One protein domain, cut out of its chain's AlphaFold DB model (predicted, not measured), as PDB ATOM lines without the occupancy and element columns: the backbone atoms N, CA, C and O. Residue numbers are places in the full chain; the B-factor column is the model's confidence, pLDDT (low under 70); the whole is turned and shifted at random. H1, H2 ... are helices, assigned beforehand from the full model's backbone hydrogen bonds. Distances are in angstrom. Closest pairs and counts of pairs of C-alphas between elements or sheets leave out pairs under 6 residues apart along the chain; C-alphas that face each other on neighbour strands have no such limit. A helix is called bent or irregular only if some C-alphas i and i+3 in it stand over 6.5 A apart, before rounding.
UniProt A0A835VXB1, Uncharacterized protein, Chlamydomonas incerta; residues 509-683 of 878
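This is residues 509 to 683 of the 878 residues of an uncharacterized protein of Chlamydomonas incerta (UniProt A0A835VXB1). Two helical lobes sit side by side along the longest axis: H1 to H4 with residues 577 to 591 of H5 make one, and H6 to H10 make the other. H5, the longest helix, has a kink and reaches from the first lobe to the second, where its residues 587 to 595 pack on H9, while H4 and H8 join the lobes at a second place, side by side. Each lobe also has a short antiparallel pairing of two stretches, residues 537 to 538 with 575 to 576 in the first and 632 to 633 with 671 to 672 in the second. The printed part has 175 residues with ten named helices, H1 to H10 in order along the chain, and no named strand; its class is all helix, and the helix packing is mostly crossed. The whole is compact, with a radius of gyration of the C-alphas of 16.2 A and spans of 49 by 33 by 30 A.

Start with H1, residues 509 to 518: it touches H3, residues 540 to 550, at a steep tilt of 53 degrees, and the closest C-alphas are those of Ala 515 and His 550, 5.9 A apart. Next look at H2, residues 523 to 530, which also touches H3, with the closest C-alphas, Gly 530 and Leu 546, 5.2 A apart. H5, residues 577 to 595, has a kink of 42 degrees near residue 584; it is neither bent nor irregular, but only just: C-alphas 582 and 585 are 6.3 A apart. It touches H2 with residues 577 to 584 alone, closest at the C-alphas of Ala 523 and Val 581, 5.3 A, and H1 with residues 584 to 591 alone, closest at Phe 509 and Val 588, 5.5 A between C-alphas. H4, residues 556 to 564, touches H3, with C-alphas 544 and 559 closest at 6.1 A. H4 touches H8, residues 635 to 643, at a shallow tilt of 16 degrees, the same way, with the C-alphas of His 561 and His 635 closest at 6.2 A. The hub is H9, residues 650 to 663, which touches four helices. With H5 its closest C-alphas are Phe 659 and Val 594, 5.9 A; with H8, Lys 653 and Val 642, 6.1 A. H6, residues 601 to 611, touches H9 about perpendicular at 78 degrees, with C-alphas 603 and 652 closest at 6.1 A. H10, residues 673 to 682, touches H9 at 76 degrees, about perpendicular, with C-alphas 679 and 663 closest at 5.7 A. H7, residues 615 to 625, touches H8, with C-alphas 625 and 637 closest at 5.4 A. H7 and H6 touch only at the corner, and only just, with 3 pairs of C-alphas within 8 A; H7 and H10 only just touch, also with 3 pairs. H1, H2 and H3 are apart from H6 to H10. Each O i to N i+4 pair is within hydrogen-bond range in H1 to H4 and H6 to H10; in H5, 13 of 15 are.

Find C-alpha 509 at (119.626, 84.630, 92.226), where H1 begins. H5 runs 26.7 A from C-alpha 577 at (117.653, 71.140, 101.010) to C-alpha 595, and H9 runs 20.3 A. H7 is 15.7 A long, H6 15.4 A and H3 15.3 A. H10 ends at C-alpha 682, at (103.373, 92.404, 76.279).

The C-alphas farthest apart are those of Gly 520 and Ala 616, 50.8 A. The printed part has no cut. The one long link is H4 to H5, residues 565 to 576. The mean pLDDT of the printed part is 93.5, and no printed residue is under 70.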
ATOM      1  N   PHE A 509     119.103  85.985  92.436       96.94
ATOM      2  CA  PHE A 509     119.626  84.630  92.226       96.94
ATOM      3  C   PHE A 509     121.039  84.672  91.638       96.94
ATOM      4  O   PHE A 509     121.954  83.999  92.124       96.94
ATOM      5  N   THR A 510     121.245  85.535  90.647       96.00
ATOM      6  CA  THR A 510     122.537  85.799  90.009       96.00
ATOM      7  C   THR A 510     123.538  86.394  91.007       96.00
ATOM      8  O   THR A 510     124.654  85.884  91.127       96.00
ATOM      9  N   ARG A 511     123.143  87.422  91.778       96.44
ATOM     10  CA  ARG A 511     123.973  88.045  92.834       96.44
ATOM     11  C   ARG A 511     124.407  87.027  93.891       96.44
ATOM     12  O   ARG A 511     125.595  86.940  94.201       96.44
ATOM     13  N   PHE A 512     123.471  86.233  94.409       97.69
ATOM     14  CA  PHE A 512     123.734  85.231  95.444       97.69
ATOM     15  C   PHE A 512     124.621  84.091  94.925       97.69
ATOM     16  O   PHE A 512     125.626  83.763  95.554       97.69
ATOM     17  N   SER A 513     124.334  83.556  93.733       97.19
ATOM     18  CA  SER A 513     125.162  82.532  93.079       97.19
ATOM     19  C   SER A 513     126.600  83.017  92.833       97.19
ATOM     20  O   SER A 513     127.565  82.322  93.165       97.19
ATOM     21  N   MET A 514     126.778  84.261  92.368       96.31
ATOM     22  CA  MET A 514     128.105  84.876  92.241       96.31
ATOM     23  C   MET A 514     128.805  85.052  93.598       96.31
ATOM     24  O   MET A 514     130.006  84.797  93.693       96.31
ATOM     25  N   ALA A 515     128.084  85.433  94.657       97.50
ATOM     26  CA  ALA A 515     128.639  85.566  96.006       97.50
ATOM     27  C   ALA A 515     129.037  84.214  96.639       97.50
ATOM     28  O   ALA A 515     130.001  84.158  97.407       97.50
ATOM     29  N   LEU A 516     128.345  83.117  96.308       97.75
ATOM     30  CA  LEU A 516     128.773  81.753  96.646       97.75
ATOM     31  C   LEU A 516     130.071  81.382  95.918       97.75
ATOM     32  O   LEU A 516     131.050  80.995  96.562       97.75
ATOM     33  N   ALA A 517     130.106  81.577  94.596       97.00
ATOM     34  CA  ALA A 517     131.259  81.253  93.758       97.00
ATOM     35  C   ALA A 517     132.522  82.037  94.162       97.00
ATOM     36  O   ALA A 517     133.593  81.447  94.297       97.00
ATOM     37  N   GLN A 518     132.400  83.339  94.450       97.38
ATOM     38  CA  GLN A 518     133.503  84.178  94.949       97.38
ATOM     39  C   GLN A 518     134.078  83.703  96.293       97.38
ATOM     40  O   GLN A 518     135.239  83.974  96.595       97.38
ATOM     41  N   ARG A 519     133.283  82.989  97.101       97.50
ATOM     42  CA  ARG A 519     133.690  82.413  98.393       97.50
ATOM     43  C   ARG A 519     134.095  80.937  98.297       97.50
ATOM     44  O   ARG A 519     134.404  80.339  99.323       97.50
ATOM     45  N   GLY A 520     134.072  80.342  97.101       97.69
ATOM     46  CA  GLY A 520     134.356  78.918  96.890       97.69
ATOM     47  C   GLY A 520     133.339  77.967  97.536       97.69
ATOM     48  O   GLY A 520     133.665  76.807  97.776       97.69
ATOM     49  N   LYS A 521     132.126  78.445  97.848       98.12
ATOM     50  CA  LYS A 521     131.064  77.659  98.493       98.12
ATOM     51  C   LYS A 521     130.091  77.104  97.454       98.12
ATOM     52  O   LYS A 521     129.728  77.793  96.505       98.12
ATOM     53  N   THR A 522     129.643  75.868  97.652       98.00
ATOM     54  CA  THR A 522     128.524  75.278  96.901       98.00
ATOM     55  C   THR A 522     127.185  75.700  97.512       98.00
ATOM     56  O   THR A 522     127.137  76.117  98.672       98.00
ATOM     57  N   ALA A 523     126.087  75.544  96.766       97.88
ATOM     58  CA  ALA A 523     124.734  75.730  97.301       97.88
ATOM     59  C   ALA A 523     124.480  74.831  98.527       97.88
ATOM     60  O   ALA A 523     123.937  75.282  99.526       97.88
ATOM     61  N   ASP A 524     124.957  73.587  98.482       98.31
ATOM     62  CA  ASP A 524     124.828  72.607  99.566       98.31
ATOM     63  C   ASP A 524     125.587  73.014 100.848       98.31
ATOM     64  O   ASP A 524     125.075  72.885 101.961       98.31
ATOM     65  N   ALA A 525     126.784  73.592 100.697       98.25
ATOM     66  CA  ALA A 525     127.547  74.139 101.818       98.25
ATOM     67  C   ALA A 525     126.890  75.401 102.407       98.25
ATOM     68  O   ALA A 525     126.891  75.573 103.621       98.25
ATOM     69  N   ALA A 526     126.308  76.257 101.562       98.19
ATOM     70  CA  ALA A 526     125.573  77.446 101.995       98.19
ATOM     71  C   ALA A 526     124.256  77.093 102.702       98.19
ATOM     72  O   ALA A 526     123.920  77.704 103.710       98.19
ATOM     73  N   PHE A 527     123.548  76.064 102.230       98.56
ATOM     74  CA  PHE A 527     122.379  75.516 102.911       98.56
ATOM     75  C   PHE A 527     122.736  75.051 104.329       98.56
ATOM     76  O   PHE A 527     122.122  75.479 105.301       98.56
ATOM     77  N   THR A 528     123.800  74.249 104.446       98.38
ATOM     78  CA  THR A 528     124.316  73.715 105.723       98.38
ATOM     79  C   THR A 528     124.827  74.815 106.677       98.38
ATOM     80  O   THR A 528     124.954  74.592 107.875       98.38
ATOM     81  N   GLU A 529     125.128  76.009 106.162       98.12
ATOM     82  CA  GLU A 529     125.499  77.200 106.942       98.12
ATOM     83  C   GLU A 529     124.284  78.054 107.354       98.12
ATOM     84  O   GLU A 529     124.336  78.760 108.364       98.12
ATOM     85  N   GLY A 530     123.191  77.995 106.585       97.81
ATOM     86  CA  GLY A 530     121.926  78.661 106.891       97.81
ATOM     87  C   GLY A 530     121.060  77.895 107.894       97.81
ATOM     88  O   GLY A 530     120.497  78.526 108.787       97.81
ATOM     89  N   ASP A 531     120.987  76.564 107.773       98.44
ATOM     90  CA  ASP A 531     120.212  75.662 108.641       98.44
ATOM     91  C   ASP A 531     120.908  75.505 110.003       98.44
ATOM     92  O   ASP A 531     121.613  74.534 110.288       98.44
ATOM     93  N   LYS A 532     120.749  76.525 110.853       98.19
ATOM     94  CA  LYS A 532     121.392  76.622 112.174       98.19
ATOM     95  C   LYS A 532     120.791  75.651 113.179       98.19
ATOM     96  O   LYS A 532     121.437  75.335 114.178       98.19
ATOM     97  N   ASN A 533     119.546  75.244 112.952       97.75
ATOM     98  CA  ASN A 533     118.815  74.331 113.821       97.75
ATOM     99  C   ASN A 533     118.931  72.853 113.375       97.75
ATOM    100  O   ASN A 533     118.635  71.961 114.171       97.75
ATOM    101  N   ALA A 534     119.455  72.607 112.168       97.75
ATOM    102  CA  ALA A 534     119.719  71.307 111.552       97.75
ATOM    103  C   ALA A 534     118.466  70.439 111.317       97.75
ATOM    104  O   ALA A 534     118.522  69.215 111.477       97.75
ATOM    105  N   ASN A 535     117.334  71.052 110.940       97.50
ATOM    106  CA  ASN A 535     116.098  70.313 110.639       97.50
ATOM    107  C   ASN A 535     115.991  69.824 109.180       97.50
ATOM    108  O   ASN A 535     115.147  68.972 108.900       97.50
ATOM    109  N   GLY A 536     116.848  70.301 108.267       97.69
ATOM    110  CA  GLY A 536     116.818  69.960 106.841       97.69
ATOM    111  C   GLY A 536     116.085  70.960 105.934       97.69
ATOM    112  O   GLY A 536     116.049  70.731 104.719       97.69
ATOM    113  N   SER A 537     115.573  72.061 106.495       98.25
ATOM    114  CA  SER A 537     114.873  73.159 105.817       98.25
ATOM    115  C   SER A 537     115.297  74.540 106.353       98.25
ATOM    116  O   SER A 537     115.485  74.729 107.552       98.25
ATOM    117  N   LEU A 538     115.396  75.542 105.475       98.44
ATOM    118  CA  LEU A 538     115.637  76.935 105.866       98.44
ATOM    119  C   LEU A 538     114.319  77.639 106.192       98.44
ATOM    120  O   LEU A 538     113.474  77.816 105.311       98.44
ATOM    121  N   SER A 539     114.179  78.114 107.430       97.56
ATOM    122  CA  SER A 539     113.141  79.089 107.785       97.56
ATOM    123  C   SER A 539     113.414  80.466 107.160       97.56
ATOM    124  O   SER A 539     114.547  80.781 106.788       97.56
ATOM    125  N   THR A 540     112.402  81.337 107.087       96.75
ATOM    126  CA  THR A 540     112.547  82.709 106.558       96.75
ATOM    127  C   THR A 540     113.633  83.518 107.277       96.75
ATOM    128  O   THR A 540     114.368  84.261 106.625       96.75
ATOM    129  N   ASP A 541     113.794  83.355 108.592       98.12
ATOM    130  CA  ASP A 541     114.826  84.054 109.375       98.12
ATOM    131  C   ASP A 541     116.238  83.514 109.087       98.12
ATOM    132  O   ASP A 541     117.215  84.268 109.024       98.12
ATOM    133  N   GLU A 542     116.360  82.204 108.866       98.44
ATOM    134  CA  GLU A 542     117.615  81.553 108.484       98.44
ATOM    135  C   GLU A 542     118.021  81.906 107.053       98.44
ATOM    136  O   GLU A 542     119.178  82.271 106.826       98.44
ATOM    137  N   LEU A 543     117.068  81.914 106.117       98.19
ATOM    138  CA  LEU A 543     117.271  82.385 104.749       98.19
ATOM    139  C   LEU A 543     117.649  83.874 104.722       98.19
ATOM    140  O   LEU A 543     118.617  84.236 104.057       98.19
ATOM    141  N   THR A 544     116.963  84.725 105.495       98.00
ATOM    142  CA  THR A 544     117.299  86.157 105.634       98.00
ATOM    143  C   THR A 544     118.738  86.331 106.119       98.00
ATOM    144  O   THR A 544     119.510  87.094 105.535       98.00
ATOM    145  N   ALA A 545     119.135  85.593 107.159       98.19
ATOM    146  CA  ALA A 545     120.491  85.658 107.693       98.19
ATOM    147  C   ALA A 545     121.548  85.132 106.704       98.19
ATOM    148  O   ALA A 545     122.619  85.727 106.595       98.19
ATOM    149  N   LEU A 546     121.256  84.050 105.973       98.25
ATOM    150  CA  LEU A 546     122.140  83.483 104.950       98.25
ATOM    151  C   LEU A 546     122.316  84.443 103.763       98.25
ATOM    152  O   LEU A 546     123.441  84.670 103.309       98.25
ATOM    153  N   MET A 547     121.221  85.043 103.290       98.12
ATOM    154  CA  MET A 547     121.238  86.015 102.200       98.12
ATOM    155  C   MET A 547     122.004  87.273 102.601       98.12
ATOM    156  O   MET A 547     122.956  87.609 101.907       98.12
ATOM    157  N   LEU A 548     121.719  87.893 103.752       97.56
ATOM    158  CA  LEU A 548     122.473  89.064 104.232       97.56
ATOM    159  C   LEU A 548     123.957  88.758 104.497       97.56
ATOM    160  O   LEU A 548     124.817  89.612 104.273       97.56
ATOM    161  N   ALA A 549     124.297  87.537 104.923       97.88
ATOM    162  CA  ALA A 549     125.691  87.133 105.100       97.88
ATOM    163  C   ALA A 549     126.469  87.060 103.773       97.88
ATOM    164  O   ALA A 549     127.695  87.199 103.782       97.88
ATOM    165  N   HIS A 550     125.797  86.833 102.639       97.69
ATOM    166  CA  HIS A 550     126.403  86.647 101.312       97.69
ATOM    167  C   HIS A 550     126.235  87.838 100.364       97.69
ATOM    168  O   HIS A 550     127.174  88.178  99.647       97.69
ATOM    169  N   VAL A 551     125.072  88.477 100.409       97.62
ATOM    170  CA  VAL A 551     124.622  89.618  99.613       97.62
ATOM    171  C   VAL A 551     124.123  90.673 100.618       97.62
ATOM    172  O   VAL A 551     122.934  90.715 100.929       97.62
ATOM    173  N   PRO A 552     125.021  91.495 101.203       96.88
ATOM    174  CA  PRO A 552     124.669  92.411 102.300       96.88
ATOM    175  C   PRO A 552     123.716  93.547 101.901       96.88
ATOM    176  O   PRO A 552     123.224  94.271 102.760       96.88
ATOM    177  N   ASP A 553     123.490  93.714 100.599       95.31
ATOM    178  CA  ASP A 553     122.563  94.644  99.961       95.31
ATOM    179  C   ASP A 553     121.270  93.948  99.474       95.31
ATOM    180  O   ASP A 553     120.566  94.469  98.608       95.31
ATOM    181  N   ALA A 554     120.953  92.753  99.987       95.69
ATOM    182  CA  ALA A 554     119.650  92.116  99.798       95.69
ATOM    183  C   ALA A 554     118.587  92.792 100.680       95.69
ATOM    184  O   ALA A 554     118.755  92.924 101.894       95.69
ATOM    185  N   SER A 555     117.478  93.213 100.077       93.81
ATOM    186  CA  SER A 555     116.313  93.743 100.786       93.81
ATOM    187  C   SER A 555     115.456  92.625 101.395       93.81
ATOM    188  O   SER A 555     115.542  91.462 101.008       93.81
ATOM    189  N   ALA A 556     114.549  92.976 102.312       93.44
ATOM    190  CA  ALA A 556     113.567  92.022 102.838       93.44
ATOM    191  C   ALA A 556     112.636  91.451 101.743       93.44
ATOM    192  O   ALA A 556     112.136  90.336 101.880       93.44
ATOM    193  N   MET A 557     112.430  92.187 100.643       89.38
ATOM    194  CA  MET A 557     111.649  91.711  99.500       89.38
ATOM    195  C   MET A 557     112.468  90.803  98.572       89.38
ATOM    196  O   MET A 557     111.915  89.835  98.061       89.38
ATOM    197  N   ASP A 558     113.781  91.032  98.418       93.62
ATOM    198  CA  ASP A 558     114.679  90.092  97.720       93.62
ATOM    199  C   ASP A 558     114.610  88.698  98.372       93.62
ATOM    200  O   ASP A 558     114.577  87.691  97.670       93.62
ATOM    201  N   VAL A 559     114.536  88.632  99.711       95.88
ATOM    202  CA  VAL A 559     114.383  87.366 100.453       95.88
ATOM    203  C   VAL A 559     113.018  86.717 100.206       95.88
ATOM    204  O   VAL A 559     112.959  85.510  99.982       95.88
ATOM    205  N   LYS A 560     111.920  87.491 100.198       93.75
ATOM    206  CA  LYS A 560     110.579  86.970  99.863       93.75
ATOM    207  C   LYS A 560     110.515  86.404  98.442       93.75
ATOM    208  O   LYS A 560     109.974  85.318  98.254       93.75
ATOM    209  N   HIS A 561     111.085  87.112  97.467       93.31
ATOM    210  CA  HIS A 561     111.183  86.648  96.081       93.31
ATOM    211  C   HIS A 561     111.980  85.349  95.986       93.31
ATOM    212  O   HIS A 561     111.517  84.361  95.421       93.31
ATOM    213  N   PHE A 562     113.150  85.320  96.625       96.38
ATOM    214  CA  PHE A 562     114.021  84.150  96.650       96.38
ATOM    215  C   PHE A 562     113.347  82.925  97.301       96.38
ATOM    216  O   PHE A 562     113.529  81.812  96.817       96.38
ATOM    217  N   MET A 563     112.533  83.134  98.344       96.38
ATOM    218  CA  MET A 563     111.684  82.106  98.962       96.38
ATOM    219  C   MET A 563     110.612  81.594  97.982       96.38
ATOM    220  O   MET A 563     110.633  80.419  97.624       96.38
ATOM    221  N   ALA A 564     109.722  82.468  97.494       94.75
ATOM    222  CA  ALA A 564     108.576  82.095  96.652       94.75
ATOM    223  C   ALA A 564     108.973  81.423  95.321       94.75
ATOM    224  O   ALA A 564     108.247  80.586  94.791       94.75
ATOM    225  N   MET A 565     110.148  81.765  94.788       96.12
ATOM    226  CA  MET A 565     110.727  81.155  93.586       96.12
ATOM    227  C   MET A 565     111.359  79.772  93.820       96.12
ATOM    228  O   MET A 565     111.620  79.050  92.855       96.12
ATOM    229  N   LEU A 566     111.660  79.387  95.064       96.75
ATOM    230  CA  LEU A 566     112.227  78.073  95.396       96.75
ATOM    231  C   LEU A 566     111.163  77.124  95.972       96.75
ATOM    232  O   LEU A 566     111.121  75.966  95.562       96.75
ATOM    233  N   ASP A 567     110.260  77.633  96.813       96.81
ATOM    234  CA  ASP A 567     109.118  76.937  97.435       96.81
ATOM    235  C   ASP A 567     107.942  76.702  96.451       96.81
ATOM    236  O   ASP A 567     106.799  77.093  96.674       96.81
ATOM    237  N   THR A 568     108.209  76.110  95.285       92.81
ATOM    238  CA  THR A 568     107.168  75.861  94.256       92.81
ATOM    239  C   THR A 568     106.634  74.427  94.234       92.81
ATOM    240  O   THR A 568     105.750  74.106  93.429       92.81
ATOM    241  N   GLU A 569     107.225  73.550  95.052       88.12
ATOM    242  CA  GLU A 569     106.885  72.127  95.140       88.12
ATOM    243  C   GLU A 569     105.975  71.825  96.337       88.12
ATOM    244  O   GLU A 569     104.998  71.096  96.161       88.12
ATOM    245  N   ASN A 570     106.257  72.409  97.511       87.94
ATOM    246  CA  ASN A 570     105.505  72.167  98.750       87.94
ATOM    247  C   ASN A 570     104.595  73.339  99.171       87.94
ATOM    248  O   ASN A 570     103.515  73.086  99.703       87.94
ATOM    249  N   GLU A 571     104.989  74.587  98.888       90.50
ATOM    250  CA  GLU A 571     104.255  75.829  99.204       90.50
ATOM    251  C   GLU A 571     104.016  76.037 100.717       90.50
ATOM    252  O   GLU A 571     103.037  76.665 101.145       90.50
ATOM    253  N   ASP A 572     104.917  75.500 101.548       93.06
ATOM    254  CA  ASP A 572     104.794  75.483 103.011       93.06
ATOM    255  C   ASP A 572     105.469  76.682 103.711       93.06
ATOM    256  O   ASP A 572     105.185  76.960 104.883       93.06
ATOM    257  N   GLY A 573     106.272  77.463 102.979       94.44
ATOM    258  CA  GLY A 573     106.990  78.633 103.479       94.44
ATOM    259  C   GLY A 573     108.363  78.353 104.101       94.44
ATOM    260  O   GLY A 573     108.912  79.257 104.740       94.44
ATOM    261  N   VAL A 574     108.930  77.153 103.936       97.12
ATOM    262  CA  VAL A 574     110.342  76.853 104.235       97.12
ATOM    263  C   VAL A 574     111.031  76.208 103.028       97.12
ATOM    264  O   VAL A 574     110.401  75.547 102.218       97.12
ATOM    265  N   LEU A 575     112.350  76.377 102.886       97.81
ATOM    266  CA  LEU A 575     113.081  75.761 101.766       97.81
ATOM    267  C   LEU A 575     113.732  74.457 102.195       97.81
ATOM    268  O   LEU A 575     114.711  74.502 102.941       97.81
ATOM    269  N   SER A 576     113.278  73.314 101.679       98.06
ATOM    270  CA  SER A 576     114.023  72.065 101.855       98.06
ATOM    271  C   SER A 576     115.400  72.140 101.187       98.06
ATOM    272  O   SER A 576     115.634  72.889 100.228       98.06
ATOM    273  N   ARG A 577     116.332  71.297 101.646       97.88
ATOM    274  CA  ARG A 577     117.653  71.140 101.010       97.88
ATOM    275  C   ARG A 577     117.559  70.844  99.508       97.88
ATOM    276  O   ARG A 577     118.392  71.322  98.743       97.88
ATOM    277  N   SER A 578     116.548  70.086  99.084       96.94
ATOM    278  CA  SER A 578     116.246  69.789  97.678       96.94
ATOM    279  C   SER A 578     115.911  71.052  96.883       96.94
ATOM    280  O   SER A 578     116.591  71.346  95.898       96.94
ATOM    281  N   GLU A 579     114.918  71.822  97.336       97.12
ATOM    282  CA  GLU A 579     114.454  73.037  96.656       97.12
ATOM    283  C   GLU A 579     115.569  74.080  96.566       97.12
ATOM    284  O   GLU A 579     115.800  74.639  95.497       97.12
ATOM    285  N   PHE A 580     116.342  74.278  97.637       98.19
ATOM    286  CA  PHE A 580     117.457  75.226  97.626       98.19
ATOM    287  C   PHE A 580     118.610  74.784  96.707       98.19
ATOM    288  O   PHE A 580     119.090  75.571  95.889       98.19
ATOM    289  N   VAL A 581     119.084  73.536  96.819       97.81
ATOM    290  CA  VAL A 581     120.294  73.081  96.105       97.81
ATOM    291  C   VAL A 581     120.037  72.844  94.615       97.81
ATOM    292  O   VAL A 581     120.924  73.119  93.803       97.81
ATOM    293  N   LEU A 582     118.843  72.374  94.239       95.88
ATOM    294  CA  LEU A 582     118.460  72.148  92.841       95.88
ATOM    295  C   LEU A 582     117.824  73.395  92.210       95.88
ATOM    296  O   LEU A 582     118.143  73.739  91.071       95.88
ATOM    297  N   GLY A 583     116.980  74.107  92.958       95.94
ATOM    298  CA  GLY A 583     116.268  75.287  92.477       95.94
ATOM    299  C   GLY A 583     117.146  76.528  92.308       95.94
ATOM    300  O   GLY A 583     116.855  77.345  91.441       95.94
ATOM    301  N   LEU A 584     118.249  76.683  93.057       97.50
ATOM    302  CA  LEU A 584     119.166  77.821  92.879       97.50
ATOM    303  C   LEU A 584     119.753  77.910  91.449       97.50
ATOM    304  O   LEU A 584     119.581  78.953  90.812       97.50
ATOM    305  N   PRO A 585     120.435  76.879  90.900       96.94
ATOM    306  CA  PRO A 585     120.954  76.934  89.530       96.94
ATOM    307  C   PRO A 585     119.846  76.928  88.464       96.94
ATOM    308  O   PRO A 585     120.047  77.478  87.380       96.94
ATOM    309  N   GLU A 586     118.680  76.347  88.760       96.12
ATOM    310  CA  GLU A 586     117.503  76.409  87.888       96.12
ATOM    311  C   GLU A 586     116.969  77.843  87.768       96.12
ATOM    312  O   GLU A 586     116.822  78.349  86.656       96.12
ATOM    313  N   ASN A 587     116.771  78.546  88.884       96.62
ATOM    314  CA  ASN A 587     116.236  79.906  88.885       96.62
ATOM    315  C   ASN A 587     117.185  80.931  88.261       96.62
ATOM    316  O   ASN A 587     116.715  81.816  87.552       96.62
ATOM    317  N   VAL A 588     118.508  80.771  88.402       96.69
ATOM    318  CA  VAL A 588     119.478  81.572  87.624       96.69
ATOM    319  C   VAL A 588     119.253  81.389  86.115       96.69
ATOM    320  O   VAL A 588     119.294  82.360  85.360       96.69
ATOM    321  N   ARG A 589     118.964  80.164  85.652       95.12
ATOM    322  CA  ARG A 589     118.668  79.889  84.236       95.12
ATOM    323  C   ARG A 589     117.298  80.422  83.803       95.12
ATOM    324  O   ARG A 589     117.181  80.889  82.673       95.12
ATOM    325  N   ILE A 590     116.282  80.361  84.660       94.75
ATOM    326  CA  ILE A 590     114.940  80.893  84.373       94.75
ATOM    327  C   ILE A 590     114.976  82.425  84.276       94.75
ATOM    328  O   ILE A 590     114.503  82.980  83.284       94.75
ATOM    329  N   GLN A 591     115.629  83.100  85.227       93.94
ATOM    330  CA  GLN A 591     115.872  84.545  85.177       93.94
ATOM    331  C   GLN A 591     116.656  84.945  83.912       93.94
ATOM    332  O   GLN A 591     116.332  85.949  83.283       93.94
ATOM    333  N   GLU A 592     117.633  84.143  83.467       93.44
ATOM    334  CA  GLU A 592     118.341  84.378  82.198       93.44
ATOM    335  C   GLU A 592     117.431  84.241  80.963       93.44
ATOM    336  O   GLU A 592     117.570  85.017  80.017       93.44
ATOM    337  N   LEU A 593     116.500  83.278  80.951       91.38
ATOM    338  CA  LEU A 593     115.561  83.076  79.840       91.38
ATOM    339  C   LEU A 593     114.607  84.266  79.700       91.38
ATOM    340  O   LEU A 593     114.611  84.902  78.639       91.38
ATOM    341  N   VAL A 594     113.911  84.625  80.785       92.62
ATOM    342  CA  VAL A 594     113.022  85.799  80.870       92.62
ATOM    343  C   VAL A 594     113.776  87.070  80.470       92.62
ATOM    344  O   VAL A 594     113.387  87.765  79.534       92.62
ATOM    345  N   ARG A 595     114.940  87.334  81.084       90.94
ATOM    346  CA  ARG A 595     115.776  88.510  80.779       90.94
ATOM    347  C   ARG A 595     116.329  88.514  79.345       90.94
ATOM    348  O   ARG A 595     116.754  89.565  78.863       90.94
ATOM    349  N   SER A 596     116.348  87.372  78.654       89.94
ATOM    350  CA  SER A 596     116.730  87.287  77.236       89.94
ATOM    351  C   SER A 596     115.587  87.592  76.259       89.94
ATOM    352  O   SER A 596     115.839  87.613  75.054       89.94
ATOM    353  N   GLY A 597     114.361  87.831  76.744       86.69
ATOM    354  CA  GLY A 597     113.171  87.967  75.898       86.69
ATOM    355  C   GLY A 597     112.847  86.673  75.151       86.69
ATOM    356  O   GLY A 597     112.464  86.713  73.982       86.69
ATOM    357  N   ARG A 598     113.101  85.524  75.794       79.38
ATOM    358  CA  ARG A 598     112.655  84.210  75.328       79.38
ATOM    359  C   ARG A 598     111.589  83.700  76.271       79.38
ATOM    360  O   ARG A 598     111.894  83.066  77.282       79.38
ATOM    361  N   ASP A 599     110.366  84.006  75.884       74.62
ATOM    362  CA  ASP A 599     109.167  83.527  76.538       74.62
ATOM    363  C   ASP A 599     109.005  82.029  76.245       74.62
ATOM    364  O   ASP A 599     109.304  81.560  75.142       74.62
ATOM    365  N   ASP A 600     108.565  81.259  77.240       81.69
ATOM    366  CA  ASP A 600     108.037  79.922  76.983       81.69
ATOM    367  C   ASP A 600     106.575  80.094  76.554       81.69
ATOM    368  O   ASP A 600     105.675  80.245  77.387       81.69
ATOM    369  N   ASP A 601     106.372  80.178  75.233       79.56
ATOM    370  CA  ASP A 601     105.090  80.545  74.626       79.56
ATOM    371  C   ASP A 601     103.931  79.678  75.151       79.56
ATOM    372  O   ASP A 601     102.845  80.193  75.402       79.56
ATOM    373  N   GLU A 602     104.144  78.374  75.374       86.25
ATOM    374  CA  GLU A 602     103.096  77.485  75.889       86.25
ATOM    375  C   GLU A 602     102.746  77.762  77.356       86.25
ATOM    376  O   GLU A 602     101.585  77.624  77.748       86.25
ATOM    377  N   VAL A 603     103.727  78.136  78.178       87.31
ATOM    378  CA  VAL A 603     103.529  78.406  79.609       87.31
ATOM    379  C   VAL A 603     102.765  79.712  79.813       87.31
ATOM    380  O   VAL A 603     101.800  79.749  80.581       87.31
ATOM    381  N   VAL A 604     103.138  80.777  79.100       84.38
ATOM    382  CA  VAL A 604     102.460  82.076  79.240       84.38
ATOM    383  C   VAL A 604     101.110  82.089  78.503       84.38
ATOM    384  O   VAL A 604     100.166  82.707  78.995       84.38
ATOM    385  N   LEU A 605     100.931  81.299  77.433       86.00
ATOM    386  CA  LEU A 605      99.595  81.028  76.878       86.00
ATOM    387  C   LEU A 605      98.667  80.344  77.896       86.00
ATOM    388  O   LEU A 605      97.493  80.698  77.950       86.00
ATOM    389  N   ARG A 606      99.159  79.419  78.737       84.94
ATOM    390  CA  ARG A 606      98.343  78.816  79.816       84.94
ATOM    391  C   ARG A 606      97.957  79.839  80.891       84.94
ATOM    392  O   ARG A 606      96.826  79.803  81.372       84.94
ATOM    393  N   LEU A 607      98.849  80.775  81.235       88.31
ATOM    394  CA  LEU A 607      98.535  81.906  82.120       88.31
ATOM    395  C   LEU A 607      97.440  82.807  81.517       88.31
ATOM    396  O   LEU A 607      96.491  83.170  82.215       88.31
ATOM    397  N   GLN A 608      97.539  83.130  80.223       88.25
ATOM    398  CA  GLN A 608      96.544  83.937  79.511       88.25
ATOM    399  C   GLN A 608      95.207  83.198  79.320       88.25
ATOM    400  O   GLN A 608      94.157  83.819  79.449       88.25
ATOM    401  N   GLU A 609      95.203  81.882  79.067       86.38
ATOM    402  CA  GLU A 609      93.972  81.073  78.999       86.38
ATOM    403  C   GLU A 609      93.272  81.007  80.367       86.38
ATOM    404  O   GLU A 609      92.044  81.070  80.427       86.38
ATOM    405  N   TYR A 610      94.037  80.930  81.464       84.62
ATOM    406  CA  TYR A 610      93.506  80.883  82.828       84.62
ATOM    407  C   TYR A 610      92.915  82.222  83.291       84.62
ATOM    408  O   TYR A 610      91.766  82.268  83.724       84.62
ATOM    409  N   LEU A 611      93.675  83.319  83.174       85.69
ATOM    410  CA  LEU A 611      93.214  84.660  83.567       85.69
ATOM    411  C   LEU A 611      92.207  85.255  82.567       85.69
ATOM    412  O   LEU A 611      91.397  86.114  82.924       85.69
ATOM    413  N   THR A 612      92.214  84.748  81.331       76.56
ATOM    414  CA  THR A 612      91.448  85.202  80.160       76.56
ATOM    415  C   THR A 612      91.775  86.633  79.715       76.56
ATOM    416  O   THR A 612      92.290  87.454  80.469       76.56
ATOM    417  N   ASP A 613      91.393  86.993  78.486       73.25
ATOM    418  CA  ASP A 613      91.495  88.385  78.023       73.25
ATOM    419  C   ASP A 613      90.522  89.343  78.753       73.25
ATOM    420  O   ASP A 613      90.621  90.564  78.586       73.25
ATOM    421  N   ASN A 614      89.573  88.818  79.544       76.25
ATOM    422  CA  ASN A 614      88.501  89.577  80.183       76.25
ATOM    423  C   ASN A 614      88.976  90.283  81.465       76.25
ATOM    424  O   ASN A 614      89.149  89.659  82.508       76.25
ATOM    425  N   GLU A 615      89.073  91.614  81.403       87.94
ATOM    426  CA  GLU A 615      89.400  92.505  82.528       87.94
ATOM    427  C   GLU A 615      88.610  92.220  83.822       87.94
ATOM    428  O   GLU A 615      89.173  92.372  84.905       87.94
ATOM    429  N   ALA A 616      87.345  91.788  83.741       87.38
ATOM    430  CA  ALA A 616      86.579  91.425  84.935       87.38
ATOM    431  C   ALA A 616      87.169  90.191  85.638       87.38
ATOM    432  O   ALA A 616      87.440  90.250  86.830       87.38
ATOM    433  N   VAL A 617      87.468  89.123  84.887       87.62
ATOM    434  CA  VAL A 617      88.028  87.874  85.436       87.62
ATOM    435  C   VAL A 617      89.404  88.123  86.049       87.62
ATOM    436  O   VAL A 617      89.649  87.690  87.167       87.62
ATOM    437  N   ILE A 618      90.269  88.893  85.379       91.75
ATOM    438  CA  ILE A 618      91.597  89.239  85.917       91.75
ATOM    439  C   ILE A 618      91.469  89.955  87.276       91.75
ATOM    440  O   ILE A 618      92.232  89.663  88.194       91.75
ATOM    441  N   LYS A 619      90.502  90.874  87.429       94.12
ATOM    442  CA  LYS A 619      90.266  91.590  88.695       94.12
ATOM    443  C   LYS A 619      89.646  90.704  89.764       94.12
ATOM    444  O   LYS A 619      90.131  90.728  90.889       94.12
ATOM    445  N   ASP A 620      88.634  89.916  89.414       93.75
ATOM    446  CA  ASP A 620      87.980  88.985  90.334       93.75
ATOM    447  C   ASP A 620      89.001  87.965  90.875       93.75
ATOM    448  O   ASP A 620      89.083  87.758  92.083       93.75
ATOM    449  N   THR A 621      89.866  87.413  90.011       92.88
ATOM    450  CA  THR A 621      90.973  86.528  90.412       92.88
ATOM    451  C   THR A 621      92.024  87.254  91.254       92.88
ATOM    452  O   THR A 621      92.461  86.710  92.263       92.88
ATOM    453  N   MET A 622      92.428  88.484  90.913       95.75
ATOM    454  CA  MET A 622      93.339  89.242  91.784       95.75
ATOM    455  C   MET A 622      92.737  89.486  93.173       95.75
ATOM    456  O   MET A 622      93.444  89.320  94.157       95.75
ATOM    457  N   MET A 623      91.448  89.817  93.265       95.81
ATOM    458  CA  MET A 623      90.744  90.015  94.539       95.81
ATOM    459  C   MET A 623      90.517  88.715  95.331       95.81
ATOM    460  O   MET A 623      90.253  88.782  96.528       95.81
ATOM    461  N   GLU A 624      90.615  87.543  94.695       96.56
ATOM    462  CA  GLU A 624      90.578  86.236  95.367       96.56
ATOM    463  C   GLU A 624      91.925  85.882  96.027       96.56
ATOM    464  O   GLU A 624      91.936  85.291  97.108       96.56
ATOM    465  N   PHE A 625      93.053  86.271  95.414       96.50
ATOM    466  CA  PHE A 625      94.403  85.991  95.932       96.50
ATOM    467  C   PHE A 625      95.021  87.130  96.759       96.50
ATOM    468  O   PHE A 625      95.898  86.865  97.579       96.50
ATOM    469  N   ASP A 626      94.556  88.372  96.600       97.25
ATOM    470  CA  ASP A 626      94.913  89.523  97.439       97.25
ATOM    471  C   ASP A 626      94.279  89.395  98.837       97.25
ATOM    472  O   ASP A 626      93.258  90.002  99.172       97.25
ATOM    473  N   ALA A 627      94.905  88.567  99.672       95.56
ATOM    474  CA  ALA A 627      94.474  88.279 101.033       95.56
ATOM    475  C   ALA A 627      94.575  89.495 101.975       95.56
ATOM    476  O   ALA A 627      94.017  89.461 103.078       95.56
ATOM    477  N   ASN A 628      95.286  90.555 101.570       95.62
ATOM    478  CA  ASN A 628      95.444  91.793 102.337       95.62
ATOM    479  C   ASN A 628      94.560  92.967 101.842       95.62
ATOM    480  O   ASN A 628      94.407  93.951 102.569       95.62
ATOM    481  N   ALA A 629      93.916  92.819 100.680       96.06
ATOM    482  CA  ALA A 629      93.004  93.762 100.029       96.06
ATOM    483  C   ALA A 629      93.609  95.149  99.700       96.06
ATOM    484  O   ALA A 629      92.923  96.172  99.816       96.06
ATOM    485  N   ASN A 630      94.885  95.208  99.293       95.69
ATOM    486  CA  ASN A 630      95.544  96.448  98.838       95.69
ATOM    487  C   ASN A 630      95.405  96.718  97.325       95.69
ATOM    488  O   ASN A 630      95.633  97.848  96.894       95.69
ATOM    489  N   GLY A 631      95.033  95.716  96.526       95.69
ATOM    490  CA  GLY A 631      94.962  95.756  95.063       95.69
ATOM    491  C   GLY A 631      96.253  95.344  94.337       95.69
ATOM    492  O   GLY A 631      96.343  95.530  93.118       95.69
ATOM    493  N   GLU A 632      97.258  94.816  95.048       96.88
ATOM    494  CA  GLU A 632      98.586  94.503  94.494       96.88
ATOM    495  C   GLU A 632      99.157  93.234  95.150       96.88
ATOM    496  O   GLU A 632      99.572  93.263  96.314       96.88
ATOM    497  N   LEU A 633      99.241  92.144  94.381       96.25
ATOM    498  CA  LEU A 633      99.663  90.837  94.887       96.25
ATOM    499  C   LEU A 633     101.107  90.894  95.407       96.25
ATOM    500  O   LEU A 633     102.041  91.189  94.657       96.25
ATOM    501  N   ASP A 634     101.291  90.592  96.691       94.25
ATOM    502  CA  ASP A 634     102.586  90.268  97.296       94.25
ATOM    503  C   ASP A 634     103.128  88.937  96.726       94.25
ATOM    504  O   ASP A 634     102.405  88.145  96.122       94.25
ATOM    505  N   HIS A 635     104.430  88.679  96.881       91.06
ATOM    506  CA  HIS A 635     105.086  87.497  96.306       91.06
ATOM    507  C   HIS A 635     104.441  86.150  96.693       91.06
ATOM    508  O   HIS A 635     104.487  85.219  95.891       91.06
ATOM    509  N   ARG A 636     103.823  86.036  97.875       92.06
ATOM    510  CA  ARG A 636     103.113  84.829  98.324       92.06
ATOM    511  C   ARG A 636     101.704  84.738  97.738       92.06
ATOM    512  O   ARG A 636     101.265  83.658  97.360       92.06
ATOM    513  N   GLU A 637     101.012  85.865  97.642       95.56
ATOM    514  CA  GLU A 637      99.693  85.965  97.002       95.56
ATOM    515  C   GLU A 637      99.814  85.632  95.497       95.56
ATOM    516  O   GLU A 637      99.015  84.880  94.939       95.56
ATOM    517  N   LEU A 638     100.902  86.079  94.861       95.31
ATOM    518  CA  LEU A 638     101.271  85.734  93.489       95.31
ATOM    519  C   LEU A 638     101.662  84.252  93.330       95.31
ATOM    520  O   LEU A 638     101.226  83.605  92.378       95.31
ATOM    521  N   GLN A 639     102.446  83.694  94.263       94.88
ATOM    522  CA  GLN A 639     102.783  82.262  94.322       94.88
ATOM    523  C   GLN A 639     101.509  81.402  94.378       94.88
ATOM    524  O   GLN A 639     101.394  80.443  93.620       94.88
ATOM    525  N   GLN A 640     100.520  81.793  95.191       94.62
ATOM    526  CA  GLN A 640      99.222  81.117  95.300       94.62
ATOM    527  C   GLN A 640      98.379  81.231  94.021       94.62
ATOM    528  O   GLN A 640      97.830  80.225  93.566       94.62
ATOM    529  N   LEU A 641      98.327  82.410  93.387       95.00
ATOM    530  CA  LEU A 641      97.663  82.580  92.088       95.00
ATOM    531  C   LEU A 641      98.266  81.638  91.037       95.00
ATOM    532  O   LEU A 641      97.531  80.951  90.327       95.00
ATOM    533  N   VAL A 642      99.600  81.572  90.958       94.75
ATOM    534  CA  VAL A 642     100.327  80.717  90.005       94.75
ATOM    535  C   VAL A 642     100.178  79.227  90.341       94.75
ATOM    536  O   VAL A 642     100.081  78.403  89.430       94.75
ATOM    537  N   ALA A 643     100.092  78.863  91.623       92.75
ATOM    538  CA  ALA A 643      99.847  77.494  92.074       92.75
ATOM    539  C   ALA A 643      98.477  76.947  91.638       92.75
ATOM    540  O   ALA A 643      98.357  75.763  91.307       92.75
ATOM    541  N   CYS A 644      97.457  77.807  91.589       90.88
ATOM    542  CA  CYS A 644      96.098  77.444  91.186       90.88
ATOM    543  C   CYS A 644      95.917  77.233  89.669       90.88
ATOM    544  O   CYS A 644      94.901  76.667  89.259       90.88
ATOM    545  N   ILE A 645      96.890  77.614  88.830       89.56
ATOM    546  CA  ILE A 645      96.815  77.434  87.371       89.56
ATOM    547  C   ILE A 645      96.914  75.931  87.026       89.56
ATOM    548  O   ILE A 645      97.948  75.290  87.256       89.56
ATOM    549  N   PRO A 646      95.860  75.316  86.455       82.75
ATOM    550  CA  PRO A 646      95.768  73.867  86.354       82.75
ATOM    551  C   PRO A 646      96.682  73.307  85.261       82.75
ATOM    552  O   PRO A 646      96.435  73.475  84.068       82.75
ATOM    553  N   GLY A 647      97.683  72.529  85.676       83.50
ATOM    554  CA  GLY A 647      98.590  71.828  84.762       83.50
ATOM    555  C   GLY A 647      99.936  72.516  84.536       83.50
ATOM    556  O   GLY A 647     100.617  72.151  83.583       83.50
ATOM    557  N   LEU A 648     100.326  73.465  85.396       88.62
ATOM    558  CA  LEU A 648     101.715  73.916  85.485       88.62
ATOM    559  C   LEU A 648     102.572  72.947  86.312       88.62
ATOM    560  O   LEU A 648     102.194  72.550  87.418       88.62
ATOM    561  N   GLY A 649     103.751  72.605  85.800       91.56
ATOM    562  CA  GLY A 649     104.835  71.995  86.573       91.56
ATOM    563  C   GLY A 649     105.665  73.036  87.346       91.56
ATOM    564  O   GLY A 649     105.630  74.219  87.004       91.56
ATOM    565  N   PRO A 650     106.472  72.627  88.347       93.56
ATOM    566  CA  PRO A 650     107.347  73.533  89.103       93.56
ATOM    567  C   PRO A 650     108.207  74.499  88.258       93.56
ATOM    568  O   PRO A 650     108.158  75.695  88.543       93.56
ATOM    569  N   PRO A 651     108.924  74.085  87.187       93.06
ATOM    570  CA  PRO A 651     109.699  75.033  86.375       93.06
ATOM    571  C   PRO A 651     108.818  76.036  85.613       93.06
ATOM    572  O   PRO A 651     109.238  77.168  85.388       93.06
ATOM    573  N   GLU A 652     107.589  75.656  85.254       94.31
ATOM    574  CA  GLU A 652     106.629  76.530  84.570       94.31
ATOM    575  C   GLU A 652     106.051  77.576  85.547       94.31
ATOM    576  O   GLU A 652     105.943  78.752  85.196       94.31
ATOM    577  N   LYS A 653     105.786  77.190  86.809       95.06
ATOM    578  CA  LYS A 653     105.460  78.135  87.896       95.06
ATOM    579  C   LYS A 653     106.594  79.145  88.115       95.06
ATOM    580  O   LYS A 653     106.352  80.350  88.110       95.06
ATOM    581  N   LYS A 654     107.837  78.660  88.263       95.56
ATOM    582  CA  LYS A 654     109.043  79.499  88.425       95.56
ATOM    583  C   LYS A 654     109.232  80.453  87.245       95.56
ATOM    584  O   LYS A 654     109.599  81.607  87.447       95.56
ATOM    585  N   PHE A 655     108.943  80.002  86.019       95.56
ATOM    586  CA  PHE A 655     108.987  80.856  84.833       95.56
ATOM    587  C   PHE A 655     107.980  82.008  84.912       95.56
ATOM    588  O   PHE A 655     108.367  83.155  84.711       95.56
ATOM    589  N   ILE A 656     106.718  81.735  85.261       94.94
ATOM    590  CA  ILE A 656     105.690  82.783  85.390       94.94
ATOM    591  C   ILE A 656     106.020  83.763  86.520       94.94
ATOM    592  O   ILE A 656     105.898  84.971  86.324       94.94
ATOM    593  N   LEU A 657     106.485  83.277  87.674       95.31
ATOM    594  CA  LEU A 657     106.901  84.140  88.782       95.31
ATOM    595  C   LEU A 657     108.076  85.049  88.377       95.31
ATOM    596  O   LEU A 657     108.018  86.255  88.604       95.31
ATOM    597  N   ALA A 658     109.094  84.516  87.691       94.94
ATOM    598  CA  ALA A 658     110.192  85.318  87.142       94.94
ATOM    599  C   ALA A 658     109.732  86.321  86.067       94.94
ATOM    600  O   ALA A 658     110.227  87.448  86.036       94.94
ATOM    601  N   PHE A 659     108.797  85.927  85.200       94.62
ATOM    602  CA  PHE A 659     108.236  86.762  84.138       94.62
ATOM    603  C   PHE A 659     107.455  87.949  84.712       94.62
ATOM    604  O   PHE A 659     107.771  89.097  84.407       94.62
ATOM    605  N   LEU A 660     106.497  87.700  85.608       93.62
ATOM    606  CA  LEU A 660     105.702  88.759  86.237       93.62
ATOM    607  C   LEU A 660     106.579  89.691  87.090       93.62
ATOM    608  O   LEU A 660     106.433  90.908  86.997       93.62
ATOM    609  N   TYR A 661     107.575  89.147  87.796       91.88
ATOM    610  CA  TYR A 661     108.607  89.929  88.488       91.88
ATOM    611  C   TYR A 661     109.449  90.811  87.546       91.88
ATOM    612  O   TYR A 661     109.873  91.900  87.923       91.88
ATOM    613  N   HIS A 662     109.691  90.388  86.301       91.25
ATOM    614  CA  HIS A 662     110.386  91.215  85.306       91.25
ATOM    615  C   HIS A 662     109.513  92.357  84.753       91.25
ATOM    616  O   HIS A 662     110.042  93.321  84.192       91.25
ATOM    617  N   HIS A 663     108.188  92.260  84.910       91.25
ATOM    618  CA  HIS A 663     107.222  93.260  84.458       91.25
ATOM    619  C   HIS A 663     106.728  94.219  85.558       91.25
ATOM    620  O   HIS A 663     106.116  95.234  85.194       91.25
ATOM    621  N   ASP A 664     107.067  93.973  86.835       93.75
ATOM    622  CA  ASP A 664     107.078  94.990  87.900       93.75
ATOM    623  C   ASP A 664     107.845  96.223  87.387       93.75
ATOM    624  O   ASP A 664     109.041  96.186  87.069       93.75
ATOM    625  N   ALA A 665     107.109  97.317  87.202       91.50
ATOM    626  CA  ALA A 665     107.601  98.509  86.532       91.50
ATOM    627  C   ALA A 665     108.147  99.541  87.518       91.50
ATOM    628  O   ALA A 665     108.881 100.446  87.109       91.50
ATOM    629  N   ASN A 666     107.755  99.426  88.784       92.00
ATOM    630  CA  ASN A 666     107.995 100.416  89.820       92.00
ATOM    631  C   ASN A 666     109.059  99.935  90.844       92.00
ATOM    632  O   ASN A 666     109.788 100.762  91.398       92.00
ATOM    633  N   LYS A 667     109.240  98.611  90.957       89.50
ATOM    634  CA  LYS A 667     110.160  97.865  91.830       89.50
ATOM    635  C   LYS A 667     109.820  97.902  93.322       89.50
ATOM    636  O   LYS A 667     110.722  97.835  94.160       89.50
ATOM    637  N   ASP A 668     108.534  97.981  93.657       90.50
ATOM    638  CA  ASP A 668     108.002  97.774  95.010       90.50
ATOM    639  C   ASP A 668     107.910  96.290  95.401       90.50
ATOM    640  O   ASP A 668     107.725  95.982  96.584       90.50
ATOM    641  N   MET A 669     108.150  95.379  94.445       87.06
ATOM    642  CA  MET A 669     108.176  93.932  94.639       87.06
ATOM    643  C   MET A 669     106.775  93.358  94.937       87.06
ATOM    644  O   MET A 669     106.623  92.403  95.712       87.06
ATOM    645  N   ARG A 670     105.754  93.943  94.304       94.38
ATOM    646  CA  ARG A 670     104.375  93.458  94.179       94.38
ATOM    647  C   ARG A 670     103.979  93.421  92.701       94.38
ATOM    648  O   ARG A 670     104.716  93.865  91.825       94.38
ATOM    649  N   VAL A 671     102.794  92.888  92.411       96.00
ATOM    650  CA  VAL A 671     102.198  92.949  91.071       96.00
ATOM    651  C   VAL A 671     100.831  93.624  91.160       96.00
ATOM    652  O   VAL A 671      99.844  93.015  91.576       96.00
ATOM    653  N   SER A 672     100.765  94.894  90.751       97.00
ATOM    654  CA  SER A 672      99.492  95.603  90.591       97.00
ATOM    655  C   SER A 672      98.700  95.070  89.391       97.00
ATOM    656  O   SER A 672      99.263  94.502  88.448       97.00
ATOM    657  N   TYR A 673      97.386  95.324  89.358       95.81
ATOM    658  CA  TYR A 673      96.542  94.984  88.201       95.81
ATOM    659  C   TYR A 673      97.072  95.572  86.883       95.81
ATOM    660  O   TYR A 673      96.985  94.937  85.831       95.81
ATOM    661  N   VAL A 674      97.658  96.772  86.932       95.81
ATOM    662  CA  VAL A 674      98.205  97.445  85.748       95.81
ATOM    663  C   VAL A 674      99.464  96.735  85.248       95.81
ATOM    664  O   VAL A 674      99.654  96.630  84.038       95.81
ATOM    665  N   GLU A 675     100.302  96.211  86.143       95.81
ATOM    666  CA  GLU A 675     101.511  95.462  85.782       95.81
ATOM    667  C   GLU A 675     101.196  94.040  85.315       95.81
ATOM    668  O   GLU A 675     101.711  93.642  84.272       95.81
ATOM    669  N   LEU A 676     100.270  93.326  85.972       94.94
ATOM    670  CA  LEU A 676      99.774  92.029  85.493       94.94
ATOM    671  C   LEU A 676      99.170  92.152  84.088       94.94
ATOM    672  O   LEU A 676      99.552  91.419  83.175       94.94
ATOM    673  N   ARG A 677      98.274  93.129  83.882       93.62
ATOM    674  CA  ARG A 677      97.663  93.383  82.571       93.62
ATOM    675  C   ARG A 677      98.712  93.761  81.526       93.62
ATOM    676  O   ARG A 677      98.663  93.250  80.415       93.62
ATOM    677  N   LYS A 678      99.692  94.599  81.877       93.38
ATOM    678  CA  LYS A 678     100.797  95.003  80.992       93.38
ATOM    679  C   LYS A 678     101.739  93.846  80.642       93.38
ATOM    680  O   LYS A 678     102.238  93.839  79.524       93.38
ATOM    681  N   ALA A 679     101.978  92.897  81.547       92.25
ATOM    682  CA  ALA A 679     102.756  91.690  81.269       92.25
ATOM    683  C   ALA A 679     102.026  90.797  80.251       92.25
ATOM    684  O   ALA A 679     102.582  90.464  79.204       92.25
ATOM    685  N   LEU A 680     100.741  90.516  80.498       91.25
ATOM    686  CA  LEU A 680      99.869  89.774  79.576       91.25
ATOM    687  C   LEU A 680      99.743  90.473  78.210       91.25
ATOM    688  O   LEU A 680      99.849  89.830  77.173       91.25
ATOM    689  N   ASP A 681      99.593  91.800  78.191       90.25
ATOM    690  CA  ASP A 681      99.545  92.593  76.958       90.25
ATOM    691  C   ASP A 681     100.921  92.750  76.278       90.25
ATOM    692  O   ASP A 681     100.967  93.228  75.143       90.25
ATOM    693  N   GLN A 682     102.046  92.415  76.918       86.69
ATOM    694  CA  GLN A 682     103.373  92.404  76.279       86.69
ATOM    695  C   GLN A 682     103.737  91.033  75.702       86.69
ATOM    696  O   GLN A 682     104.443  90.988  74.694       86.69
ATOM    697  N   PHE A 683     103.205  89.953  76.274       77.38
ATOM    698  CA  PHE A 683     103.384  88.594  75.773       77.38
ATOM    699  C   PHE A 683     102.884  88.414  74.320       77.38
ATOM    700  O   PHE A 683     102.030  89.153  73.819       77.38
TER     701      PHE A 683